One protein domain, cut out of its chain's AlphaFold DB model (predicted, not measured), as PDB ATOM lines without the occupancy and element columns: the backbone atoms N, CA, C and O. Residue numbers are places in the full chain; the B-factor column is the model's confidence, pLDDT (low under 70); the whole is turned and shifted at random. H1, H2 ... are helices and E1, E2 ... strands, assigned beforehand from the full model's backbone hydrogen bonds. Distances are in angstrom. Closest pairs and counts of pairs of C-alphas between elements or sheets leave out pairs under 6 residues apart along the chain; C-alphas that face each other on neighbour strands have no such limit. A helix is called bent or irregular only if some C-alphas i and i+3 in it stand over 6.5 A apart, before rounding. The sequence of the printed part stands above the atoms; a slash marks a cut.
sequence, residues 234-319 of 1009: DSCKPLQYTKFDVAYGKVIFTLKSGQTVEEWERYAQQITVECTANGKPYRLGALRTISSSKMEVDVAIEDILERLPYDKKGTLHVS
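AT A GLANCE: This is residues 234 to 319 of the 1009 residues of an uncharacterized protein of Caryophanon latum (UniProt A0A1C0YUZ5). What is the main picture? A small closed barrel of six antiparallel strands, two of them, E1 and E4, sharply bent, has the short helices H1 and H2 outside it near opposite ends of the longest axis. What is printed? The printed part has 86 residues, with two named helices and six strands, in the order E1 E2 H1 E3 E4 E5 H2 E6, class mixed. How compact is it? It is compact, with a radius of gyration of the C-alphas of 11.5 A, and spans 31 by 24 by 21 A.

IN THESE COORDINATES: Where do the first elements lie? E1, residues 239 to 247, begins at C-alpha 239 (187.381, 260.952, 224.525) and measures 20.9 A from first to last C-alpha. E2 is residues 250 to 255, H1 262 to 266 and E3 272 to 277, 16.8 A. What follows? E4 is residues 280 to 290, 23.0 A, E5 294 to 298 and H2 301 to 307. E6, residues 314 to 319, ends at C-alpha 319 (182.979, 256.038, 235.277).

HOW THE PARTS SIT: How does the ring close? Round it run E1, E2, E5, E4, E3, E6 and back to E1, with N 245 and O 252 at 2.8 A, N 251 and O 297 at 2.8 A, N 288 and O 296 at 2.9 A, N 282 and O 275 at 2.7 A, N 276 and O 315 at 2.8 A, and N 316 and O 239 at 2.7 A, each within hydrogen-bond range. E3, E4 and E5 form a meander, each strand the antiparallel neighbour of the one before. Where are the bends? E1 bends by 81 degrees at residue 242 and E4 by 85 degrees at residue 287. How do the helices sit? H1 and H2 are on the barrel, outside it, at heights of 8.5 A and 7.6 A; the closest C-alphas to E4 are Glu 265 to Ile 290, 5.8 A, and Arg 307 to Tyr 282, 6.3 A. The O i to N i+4 pair of H1 is within range, and 2 of 3 in H2.

THE WHOLE: How large is it? The C-alphas farthest apart, of Gly 258 and Glu 302, are 32.9 A apart. Is anything cut or uncertain? The printed part has no cut and no long link; pLDDT is under 70 at residues 247 to 249, 268 to 270 and 299 to 312.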
ATOM      1  N   ASP A 234     177.982 252.394 227.399       86.81
ATOM      2  CA  ASP A 234     178.113 251.835 226.051       86.81
ATOM      3  C   ASP A 234     177.882 252.887 224.947       86.81
ATOM      4  O   ASP A 234     178.522 252.820 223.891       86.81
ATOM      5  N   SER A 235     177.011 253.884 225.167       89.19
ATOM      6  CA  SER A 235     176.759 254.950 224.184       89.19
ATOM      7  C   SER A 235     177.854 256.030 224.168       89.19
ATOM      8  O   SER A 235     178.204 256.563 223.106       89.19
ATOM      9  N   CYS A 236     178.461 256.328 225.322       89.44
ATOM     10  CA  CYS A 236     179.504 257.341 225.466       89.44
ATOM     11  C   CYS A 236     180.899 256.817 225.074       89.44
ATOM     12  O   CYS A 236     181.683 256.350 225.902       89.44
ATOM     13  N   LYS A 237     181.279 256.994 223.801       90.38
ATOM     14  CA  LYS A 237     182.634 256.654 223.318       90.38
ATOM     15  C   LYS A 237     183.737 257.395 224.101       90.38
ATOM     16  O   LYS A 237     183.585 258.595 224.338       90.38
ATOM     17  N   PRO A 238     184.875 256.750 224.429       92.88
ATOM     18  CA  PRO A 238     185.983 257.409 225.122       92.88
ATOM     19  C   PRO A 238     186.534 258.627 224.365       92.88
ATOM     20  O   PRO A 238     186.690 258.586 223.143       92.88
ATOM     21  N   LEU A 239     186.888 259.690 225.092       94.19
ATOM     22  CA  LEU A 239     187.381 260.952 224.525       94.19
ATOM     23  C   LEU A 239     188.854 261.184 224.860       94.19
ATOM     24  O   LEU A 239     189.288 260.970 225.981       94.19
ATOM     25  N   GLN A 240     189.646 261.677 223.915       93.56
ATOM     26  CA  GLN A 240     191.048 262.042 224.140       93.56
ATOM     27  C   GLN A 240     191.174 263.511 224.559       93.56
ATOM     28  O   GLN A 240     190.535 264.383 223.957       93.56
ATOM     29  N   TYR A 241     192.054 263.802 225.521       92.94
ATOM     30  CA  TYR A 241     192.422 265.165 225.923       92.94
ATOM     31  C   TYR A 241     193.914 265.452 225.702       92.94
ATOM     32  O   TYR A 241     194.754 264.552 225.727       92.94
ATOM     33  N   THR A 242     194.244 266.724 225.462       90.50
ATOM     34  CA  THR A 242     195.608 267.194 225.135       90.50
ATOM     35  C   THR A 242     196.269 268.007 226.243       90.50
ATOM     36  O   THR A 242     197.499 268.083 226.291       90.50
ATOM     37  N   LYS A 243     195.461 268.624 227.110       88.31
ATOM     38  CA  LYS A 243     195.864 269.309 228.345       88.31
ATOM     39  C   LYS A 243     194.699 269.342 229.324       88.31
ATOM     40  O   LYS A 243     193.545 269.210 228.906       88.31
ATOM     41  N   PHE A 244     194.996 269.569 230.596       88.50
ATOM     42  CA  PHE A 244     193.994 269.949 231.580       88.50
ATOM     43  C   PHE A 244     194.523 271.047 232.502       88.50
ATOM     44  O   PHE A 244     195.731 271.152 232.714       88.50
ATOM     45  N   ASP A 245     193.604 271.844 233.034       82.31
ATOM     46  CA  ASP A 245     193.849 272.901 234.007       82.31
ATOM     47  C   ASP A 245     193.026 272.609 235.270       82.31
ATOM     48  O   ASP A 245     191.877 272.168 235.185       82.31
ATOM     49  N   VAL A 246     193.603 272.843 236.448       74.62
ATOM     50  CA  VAL A 246     192.924 272.636 237.736       74.62
ATOM     51  C   VAL A 246     192.515 273.988 238.305       74.62
ATOM     52  O   VAL A 246     193.335 274.897 238.413       74.62
ATOM     53  N   ALA A 247     191.251 274.112 238.692       63.53
ATOM     54  CA  ALA A 247     190.735 275.228 239.473       63.53
ATOM     55  C   ALA A 247     190.082 274.683 240.751       63.53
ATOM     56  O   ALA A 247     189.748 273.503 240.827       63.53
ATOM     57  N   TYR A 248     189.912 275.517 241.778       60.75
ATOM     58  CA  TYR A 248     189.364 275.079 243.069       60.75
ATOM     59  C   TYR A 248     188.023 274.336 242.885       60.75
ATOM     60  O   TYR A 248     187.028 274.939 242.481       60.75
ATOM     61  N   GLY A 249     188.025 273.021 243.141       56.84
ATOM     62  CA  GLY A 249     186.858 272.139 243.011       56.84
ATOM     63  C   GLY A 249     186.514 271.650 241.596       56.84
ATOM     64  O   GLY A 249     185.473 271.019 241.429       56.84
ATOM     65  N   LYS A 250     187.340 271.917 240.572       77.75
ATOM     66  CA  LYS A 250     187.082 271.457 239.196       77.75
ATOM     67  C   LYS A 250     188.341 271.235 238.361       77.75
ATOM     68  O   LYS A 250     189.348 271.924 238.513       77.75
ATOM     69  N   VAL A 251     188.251 270.320 237.403       84.50
ATOM     70  CA  VAL A 251     189.281 270.055 236.396       84.50
ATOM     71  C   VAL A 251     188.715 270.338 235.011       84.50
ATOM     72  O   VAL A 251     187.615 269.914 234.662       84.50
ATOM     73  N   ILE A 252     189.473 271.088 234.224       88.94
ATOM     74  CA  ILE A 252     189.099 271.553 232.897       88.94
ATOM     75  C   ILE A 252     189.986 270.850 231.875       88.94
ATOM     76  O   ILE A 252     191.160 271.178 231.754       88.94
ATOM     77  N   PHE A 253     189.434 269.921 231.103       91.69
ATOM     78  CA  PHE A 253     190.138 269.230 230.025       91.69
ATOM     79  C   PHE A 253     189.959 269.958 228.694       91.69
ATOM     80  O   PHE A 253     188.862 270.389 228.344       91.69
ATOM     81  N   THR A 254     191.032 270.044 227.911       92.81
ATOM     82  CA  THR A 254     190.980 270.434 226.495       92.81
ATOM     83  C   THR A 254     190.955 269.177 225.636       92.81
ATOM     84  O   THR A 254     191.910 268.393 225.645       92.81
ATOM     85  N   LEU A 255     189.868 268.977 224.897       94.06
ATOM     86  CA  LEU A 255     189.639 267.783 224.087       94.06
ATOM     87  C   LEU A 255     190.394 267.855 222.755       94.06
ATOM     88  O   LEU A 255     190.647 268.931 222.209       94.06
ATOM     89  N   LYS A 256     190.762 266.693 222.211       92.69
ATOM     90  CA  LYS A 256     191.305 266.587 220.852       92.69
ATOM     91  C   LYS A 256     190.212 266.931 219.828       92.69
ATOM     92  O   LYS A 256     189.074 266.485 219.959       92.69
ATOM     93  N   SER A 257     190.565 267.702 218.799       88.94
ATOM     94  CA  SER A 257     189.646 268.116 217.730       88.94
ATOM     95  C   SER A 257     189.099 266.929 216.929       88.94
ATOM     96  O   SER A 257     189.833 265.971 216.674       88.94
ATOM     97  N   GLY A 258     187.851 267.034 216.459       85.38
ATOM     98  CA  GLY A 258     187.217 266.039 215.581       85.38
ATOM     99  C   GLY A 258     186.575 264.852 216.307       85.38
ATOM    100  O   GLY A 258     186.275 263.848 215.667       85.38
ATOM    101  N   GLN A 259     186.384 264.945 217.625       90.88
ATOM    102  CA  GLN A 259     185.689 263.933 218.421       90.88
ATOM    103  C   GLN A 259     184.216 264.311 218.601       90.88
ATOM    104  O   GLN A 259     183.897 265.475 218.843       90.88
ATOM    105  N   THR A 260     183.329 263.324 218.511       89.25
ATOM    106  CA  THR A 260     181.894 263.499 218.763       89.25
ATOM    107  C   THR A 260     181.624 263.486 220.265       89.25
ATOM    108  O   THR A 260     182.001 262.535 220.946       89.25
ATOM    109  N   VAL A 261     180.962 264.527 220.775       92.06
ATOM    110  CA  VAL A 261     180.644 264.693 222.208       92.06
ATOM    111  C   VAL A 261     179.142 264.655 222.509       92.06
ATOM    112  O   VAL A 261     178.756 264.811 223.657       92.06
ATOM    113  N   GLU A 262     178.297 264.422 221.504       89.75
ATOM    114  CA  GLU A 262     176.829 264.530 221.592       89.75
ATOM    115  C   GLU A 262     176.222 263.658 222.703       89.75
ATOM    116  O   GLU A 262     175.433 264.145 223.505       89.75
ATOM    117  N   GLU A 263     176.630 262.390 222.808       89.12
ATOM    118  CA  GLU A 263     176.153 261.488 223.871       89.12
ATOM    119  C   GLU A 263     176.647 261.927 225.261       89.12
ATOM    120  O   GLU A 263     175.898 261.902 226.232       89.12
ATOM    121  N   TRP A 264     177.884 262.420 225.363       90.19
ATOM    122  CA  TRP A 264     178.405 262.977 226.616       90.19
ATOM    123  C   TRP A 264     177.669 264.249 227.037       90.19
ATOM    124  O   TRP A 264     177.433 264.456 228.222       90.19
ATOM    125  N   GLU A 265     177.310 265.105 226.079       86.38
ATOM    126  CA  GLU A 265     176.532 266.321 226.311       86.38
ATOM    127  C   GLU A 265     175.098 265.985 226.729       86.38
ATOM    128  O   GLU A 265     174.573 266.577 227.669       86.38
ATOM    129  N   ARG A 266     174.495 264.972 226.094       83.31
ATOM    130  CA  ARG A 266     173.159 264.465 226.422       83.31
ATOM    131  C   ARG A 266     173.043 264.010 227.877       83.31
ATOM    132  O   ARG A 266     172.001 264.241 228.490       83.31
ATOM    133  N   TYR A 267     174.090 263.387 228.416       82.81
ATOM    134  CA  TYR A 267     174.140 262.910 229.803       82.81
ATOM    135  C   TYR A 267     174.989 263.793 230.726       82.81
ATOM    136  O   TYR A 267     175.243 263.405 231.868       82.81
ATOM    137  N   ALA A 268     175.421 264.980 230.286       66.56
ATOM    138  CA  ALA A 268     176.137 265.922 231.139       66.56
ATOM    139  C   ALA A 268     175.245 266.252 232.343       66.56
ATOM    140  O   ALA A 268     174.121 266.704 232.148       66.56
ATOM    141  N   GLN A 269     175.741 265.998 233.564       64.69
ATOM    142  CA  GLN A 269     175.041 265.976 234.870       64.69
ATOM    143  C   GLN A 269     174.557 264.611 235.396       64.69
ATOM    144  O   GLN A 269     174.232 264.526 236.577       64.69
ATOM    145  N   GLN A 270     174.543 263.544 234.593       69.94
ATOM    146  CA  GLN A 270     174.191 262.181 235.044       69.94
ATOM    147  C   GLN A 270     175.405 261.253 235.165       69.94
ATOM    148  O   GLN A 270     175.300 260.172 235.737       69.94
ATOM    149  N   ILE A 271     176.559 261.663 234.633       79.62
ATOM    150  CA  ILE A 271     177.748 260.814 234.547       79.62
ATOM    151  C   ILE A 271     178.920 261.354 235.357       79.62
ATOM    152  O   ILE A 271     179.221 262.551 235.369       79.62
ATOM    153  N   THR A 272     179.624 260.434 236.006       83.62
ATOM    154  CA  THR A 272     180.946 260.670 236.580       83.62
ATOM    155  C   THR A 272     182.028 260.350 235.561       83.62
ATOM    156  O   THR A 272     181.871 259.449 234.742       83.62
ATOM    157  N   VAL A 273     183.136 261.081 235.607       86.38
ATOM    158  CA  VAL A 273     184.241 260.954 234.657       86.38
ATOM    159  C   VAL A 273     185.429 260.276 235.331       86.38
ATOM    160  O   VAL A 273     185.822 260.605 236.452       86.38
ATOM    161  N   GLU A 274     186.029 259.336 234.619       87.88
ATOM    162  CA  GLU A 274     187.337 258.764 234.916       87.88
ATOM    163  C   GLU A 274     188.293 259.109 233.777       87.88
ATOM    164  O   GLU A 274     187.889 259.198 232.618       87.88
ATOM    165  N   CYS A 275     189.573 259.303 234.079       87.50
ATOM    166  CA  CYS A 275     190.592 259.449 233.050       87.50
ATOM    167  C   CYS A 275     191.680 258.390 233.182       87.50
ATOM    168  O   CYS A 275     192.129 258.079 234.279       87.50
ATOM    169  N   THR A 276     192.156 257.884 232.052       86.88
ATOM    170  CA  THR A 276     193.280 256.958 231.971       86.88
ATOM    171  C   THR A 276     194.479 257.681 231.367       86.88
ATOM    172  O   THR A 276     194.421 258.146 230.225       86.88
ATOM    173  N   ALA A 277     195.585 257.742 232.110       81.81
ATOM    174  CA  ALA A 277     196.862 258.286 231.645       81.81
ATOM    175  C   ALA A 277     198.006 257.324 232.005       81.81
ATOM    176  O   ALA A 277     198.063 256.805 233.119       81.81
ATOM    177  N   ASN A 278     198.895 257.036 231.045       76.44
ATOM    178  CA  ASN A 278     199.956 256.015 231.147       76.44
ATOM    179  C   ASN A 278     199.471 254.635 231.624       76.44
ATOM    180  O   ASN A 278     200.139 253.964 232.406       76.44
ATOM    181  N   GLY A 279     198.276 254.226 231.196       73.56
ATOM    182  CA  GLY A 279     197.676 252.955 231.611       73.56
ATOM    183  C   GLY A 279     197.188 252.920 233.065       73.56
ATOM    184  O   GLY A 279     196.730 251.872 233.508       73.56
ATOM    185  N   LYS A 280     197.249 254.038 233.807       75.12
ATOM    186  CA  LYS A 280     196.667 254.162 235.148       75.12
ATOM    187  C   LYS A 280     195.320 254.890 235.086       75.12
ATOM    188  O   LYS A 280     195.267 255.975 234.501       75.12
ATOM    189  N   PRO A 281     194.254 254.326 235.678       77.88
ATOM    190  CA  PRO A 281     192.973 255.003 235.808       77.88
ATOM    191  C   PRO A 281     192.986 255.961 237.007       77.88
ATOM    192  O   PRO A 281     193.476 255.629 238.088       77.88
ATOM    193  N   TYR A 282     192.401 257.135 236.819       77.88
ATOM    194  CA  TYR A 282     192.234 258.178 237.819       77.88
ATOM    195  C   TYR A 282     190.767 258.588 237.853       77.88
ATOM    196  O   TYR A 282     190.168 258.924 236.829       77.88
ATOM    197  N   ARG A 283     190.180 258.546 239.047       75.88
ATOM    198  CA  ARG A 283     188.794 258.957 239.269       75.88
ATOM    199  C   ARG A 283     188.753 260.462 239.433       75.88
ATOM    200  O   ARG A 283     189.537 261.004 240.206       75.88
ATOM    201  N   LEU A 284     187.865 261.104 238.684       78.56
ATOM    202  CA  LEU A 284     187.668 262.543 238.749       78.56
ATOM    203  C   LEU A 284     186.393 262.801 239.554       78.56
ATOM    204  O   LEU A 284     186.376 262.591 240.762       78.56
ATOM    205  N   GLY A 285     185.309 263.194 238.899       76.56
ATOM    206  CA  GLY A 285     184.027 263.419 239.549       76.56
ATOM    207  C   GLY A 285     182.935 263.702 238.529       76.56
ATOM    208  O   GLY A 285     182.997 263.196 237.408       76.56
ATOM    209  N   ALA A 286     181.906 264.450 238.915       79.44
ATOM    210  CA  ALA A 286     180.731 264.659 238.076       79.44
ATOM    211  C   ALA A 286     181.049 265.532 236.852       79.44
ATOM    212  O   ALA A 286     181.703 266.572 236.966       79.44
ATOM    213  N   LEU A 287     180.564 265.127 235.678       84.50
ATOM    214  CA  LEU A 287     180.644 265.950 234.478       84.50
ATOM    215  C   LEU A 287     179.730 267.168 234.627       84.50
ATOM    216  O   LEU A 287     178.508 267.026 234.690       84.50
ATOM    217  N   ARG A 288     180.319 268.363 234.628       79.56
ATOM    218  CA  ARG A 288     179.584 269.622 234.757       79.56
ATOM    219  C   ARG A 288     179.100 270.124 233.405       79.56
ATOM    220  O   ARG A 288     177.918 270.405 233.230       79.56
ATOM    221  N   THR A 289     180.023 270.255 232.457       84.38
ATOM    222  CA  THR A 289     179.743 270.704 231.089       84.38
ATOM    223  C   THR A 289     180.740 270.098 230.113       84.38
ATOM    224  O   THR A 289     181.871 269.762 230.466       84.38
ATOM    225  N   ILE A 290     180.333 269.984 228.852       91.06
ATOM    226  CA  ILE A 290     181.192 269.545 227.758       91.06
ATOM    227  C   ILE A 290     180.851 270.319 226.485       91.06
ATOM    228  O   ILE A 290     179.712 270.712 226.268       91.06
ATOM    229  N   SER A 291     181.861 270.562 225.661       90.38
ATOM    230  CA  SER A 291     181.751 271.053 224.293       90.38
ATOM    231  C   SER A 291     182.732 270.291 223.404       90.38
ATOM    232  O   SER A 291     183.561 269.520 223.888       90.38
ATOM    233  N   SER A 292     182.710 270.549 222.098       88.06
ATOM    234  CA  SER A 292     183.619 269.916 221.129       88.06
ATOM    235  C   SER A 292     185.116 270.142 221.404       88.06
ATOM    236  O   SER A 292     185.953 269.426 220.856       88.06
ATOM    237  N   SER A 293     185.473 271.125 222.238       91.06
ATOM    238  CA  SER A 293     186.867 271.483 222.544       91.06
ATOM    239  C   SER A 293     187.230 271.415 224.027       91.06
ATOM    240  O   SER A 293     188.418 271.400 224.358       91.06
ATOM    241  N   LYS A 294     186.250 271.363 224.935       92.19
ATOM    242  CA  LYS A 294     186.477 271.518 226.377       92.19
ATOM    243  C   LYS A 294     185.525 270.643 227.188       92.19
ATOM    244  O   LYS A 294     184.351 270.565 226.855       92.19
ATOM    245  N   MET A 295     186.007 270.055 228.275       92.00
ATOM    246  CA  MET A 295     185.193 269.348 229.266       92.00
ATOM    247  C   MET A 295     185.507 269.891 230.660       92.00
ATOM    248  O   MET A 295     186.676 270.021 231.015       92.00
ATOM    249  N   GLU A 296     184.487 270.207 231.451       88.88
ATOM    250  CA  GLU A 296     184.631 270.613 232.850       88.88
ATOM    251  C   GLU A 296     184.059 269.530 233.762       88.88
ATOM    252  O   GLU A 296     182.899 269.138 233.628       88.88
ATOM    253  N   VAL A 297     184.876 269.056 234.696       85.06
ATOM    254  CA  VAL A 297     184.522 268.014 235.660       85.06
ATOM    255  C   VAL A 297     184.659 268.597 237.058       85.06
ATOM    256  O   VAL A 297     185.710 269.145 237.387       85.06
ATOM    257  N   ASP A 298     183.618 268.500 237.878       75.00
ATOM    258  CA  ASP A 298     183.706 268.859 239.293       75.00
ATOM    259  C   ASP A 298     184.441 267.732 240.029       75.00
ATOM    260  O   ASP A 298     184.116 266.556 239.862       75.00
ATOM    261  N   VAL A 299     185.456 268.072 240.823       68.44
ATOM    262  CA  VAL A 299     186.312 267.085 241.498       68.44
ATOM    263  C   VAL A 299     186.447 267.468 242.965       68.44
ATOM    264  O   VAL A 299     186.639 268.642 243.298       68.44
ATOM    265  N   ALA A 300     186.342 266.484 243.859       57.84
ATOM    266  CA  ALA A 300     186.602 266.706 245.273       57.84
ATOM    267  C   ALA A 300     188.078 267.083 245.462       57.84
ATOM    268  O   ALA A 300     188.964 266.442 244.904       57.84
ATOM    269  N   ILE A 301     188.356 268.115 246.265       47.22
ATOM    270  CA  ILE A 301     189.725 268.609 246.513       47.22
ATOM    271  C   ILE A 301     190.641 267.482 247.031       47.22
ATOM    272  O   ILE A 301     191.820 267.434 246.681       47.22
ATOM    273  N   GLU A 302     190.073 266.530 247.775       46.91
ATOM    274  CA  GLU A 302     190.743 265.323 248.280       46.91
ATOM    275  C   GLU A 302     191.260 264.403 247.158       46.91
ATOM    276  O   GLU A 302     192.309 263.785 247.304       46.91
ATOM    277  N   ASP A 303     190.569 264.339 246.015       49.19
ATOM    278  CA  ASP A 303     190.984 263.544 244.853       49.19
ATOM    279  C   ASP A 303     191.944 264.322 243.931       49.19
ATOM    280  O   ASP A 303     192.782 263.724 243.256       49.19
ATOM    281  N   ILE A 304     191.879 265.658 243.937       50.22
ATOM    282  CA  ILE A 304     192.733 266.537 243.120       50.22
ATOM    283  C   ILE A 304     194.198 266.506 243.588       50.22
ATOM    284  O   ILE A 304     195.102 266.475 242.752       50.22
ATOM    285  N   LEU A 305     194.440 266.532 244.903       44.28
ATOM    286  CA  LEU A 305     195.779 266.739 245.476       44.28
ATOM    287  C   LEU A 305     196.674 265.487 245.452       44.28
ATOM    288  O   LEU A 305     197.894 265.620 245.478       44.28
ATOM    289  N   GLU A 306     196.091 264.289 245.343       48.78
ATOM    290  CA  GLU A 306     196.836 263.018 245.372       48.78
ATOM    291  C   GLU A 306     196.710 262.172 244.089       48.78
ATOM    292  O   GLU A 306     197.423 261.176 243.951       48.78
ATOM    293  N   ARG A 307     195.798 262.500 243.153       58.22
ATOM    294  CA  ARG A 307     195.401 261.564 242.073       58.22
ATOM    295  C   ARG A 307     195.226 262.148 240.676       58.22
ATOM    296  O   ARG A 307     194.687 261.451 239.824       58.22
ATOM    297  N   LEU A 308     195.645 263.373 240.378       63.16
ATOM    298  CA  LEU A 308     195.633 263.810 238.977       63.16
ATOM    299  C   LEU A 308     196.912 263.362 238.260       63.16
ATOM    300  O   LEU A 308     197.998 263.438 238.840       63.16
ATOM    301  N   PRO A 309     196.822 262.878 237.010       62.75
ATOM    302  CA  PRO A 309     198.007 262.496 236.261       62.75
ATOM    303  C   PRO A 309     198.932 263.700 236.072       62.75
ATOM    304  O   PRO A 309     198.496 264.750 235.611       62.75
ATOM    305  N   TYR A 310     200.229 263.541 236.357       58.78
ATOM    306  CA  TYR A 310     201.238 264.564 236.035       58.78
ATOM    307  C   TYR A 310     201.319 264.850 234.522       58.78
ATOM    308  O   TYR A 310     201.792 265.909 234.106       58.78
ATOM    309  N   ASP A 311     200.831 263.922 233.692       62.56
ATOM    310  CA  ASP A 311     200.823 264.038 232.240       62.56
ATOM    311  C   ASP A 311     199.610 264.785 231.692       62.56
ATOM    312  O   ASP A 311     198.449 264.479 231.969       62.56
ATOM    313  N   LYS A 312     199.895 265.724 230.788       69.44
ATOM    314  CA  LYS A 312     198.896 266.610 230.183       69.44
ATOM    315  C   LYS A 312     197.984 265.922 229.151       69.44
ATOM    316  O   LYS A 312     197.041 266.552 228.701       69.44
ATOM    317  N   LYS A 313     198.190 264.654 228.779       83.50
ATOM    318  CA  LYS A 313     197.395 263.951 227.744       83.50
ATOM    319  C   LYS A 313     196.909 262.579 228.214       83.50
ATOM    320  O   LYS A 313     197.634 261.888 228.925       83.50
ATOM    321  N   GLY A 314     195.726 262.162 227.768       89.62
ATOM    322  CA  GLY A 314     195.133 260.876 228.145       89.62
ATOM    323  C   GLY A 314     193.740 260.650 227.554       89.62
ATOM    324  O   GLY A 314     193.297 261.399 226.681       89.62
ATOM    325  N   THR A 315     193.057 259.617 228.050       91.31
ATOM    326  CA  THR A 315     191.690 259.245 227.638       91.31
ATOM    327  C   THR A 315     190.705 259.489 228.776       91.31
ATOM    328  O   THR A 315     191.033 259.224 229.924       91.31
ATOM    329  N   LEU A 316     189.508 259.969 228.471       91.44
ATOM    330  CA  LEU A 316     188.380 260.180 229.374       91.44
ATOM    331  C   LEU A 316     187.312 259.124 229.089       91.44
ATOM    332  O   LEU A 316     187.006 258.837 227.929       91.44
ATOM    333  N   HIS A 317     186.746 258.575 230.155       90.69
ATOM    334  CA  HIS A 317     185.734 257.527 230.156       90.69
ATOM    335  C   HIS A 317     184.591 257.913 231.093       90.69
ATOM    336  O   HIS A 317     184.803 258.617 232.085       90.69
ATOM    337  N   VAL A 318     183.386 257.437 230.792       87.00
ATOM    338  CA  VAL A 318     182.306 257.431 231.778       87.00
ATOM    339  C   VAL A 318     182.681 256.422 232.861       87.00
ATOM    340  O   VAL A 318     183.010 255.276 232.569       87.00
ATOM    341  N   SER A 319     182.691 256.868 234.112       80.06
ATOM    342  CA  SER A 319     182.979 256.038 235.277       80.06
ATOM    343  C   SER A 319     181.724 255.274 235.680       80.06
ATOM    344  O   SER A 319     180.742 255.891 236.089       80.06
TER     345      SER A 319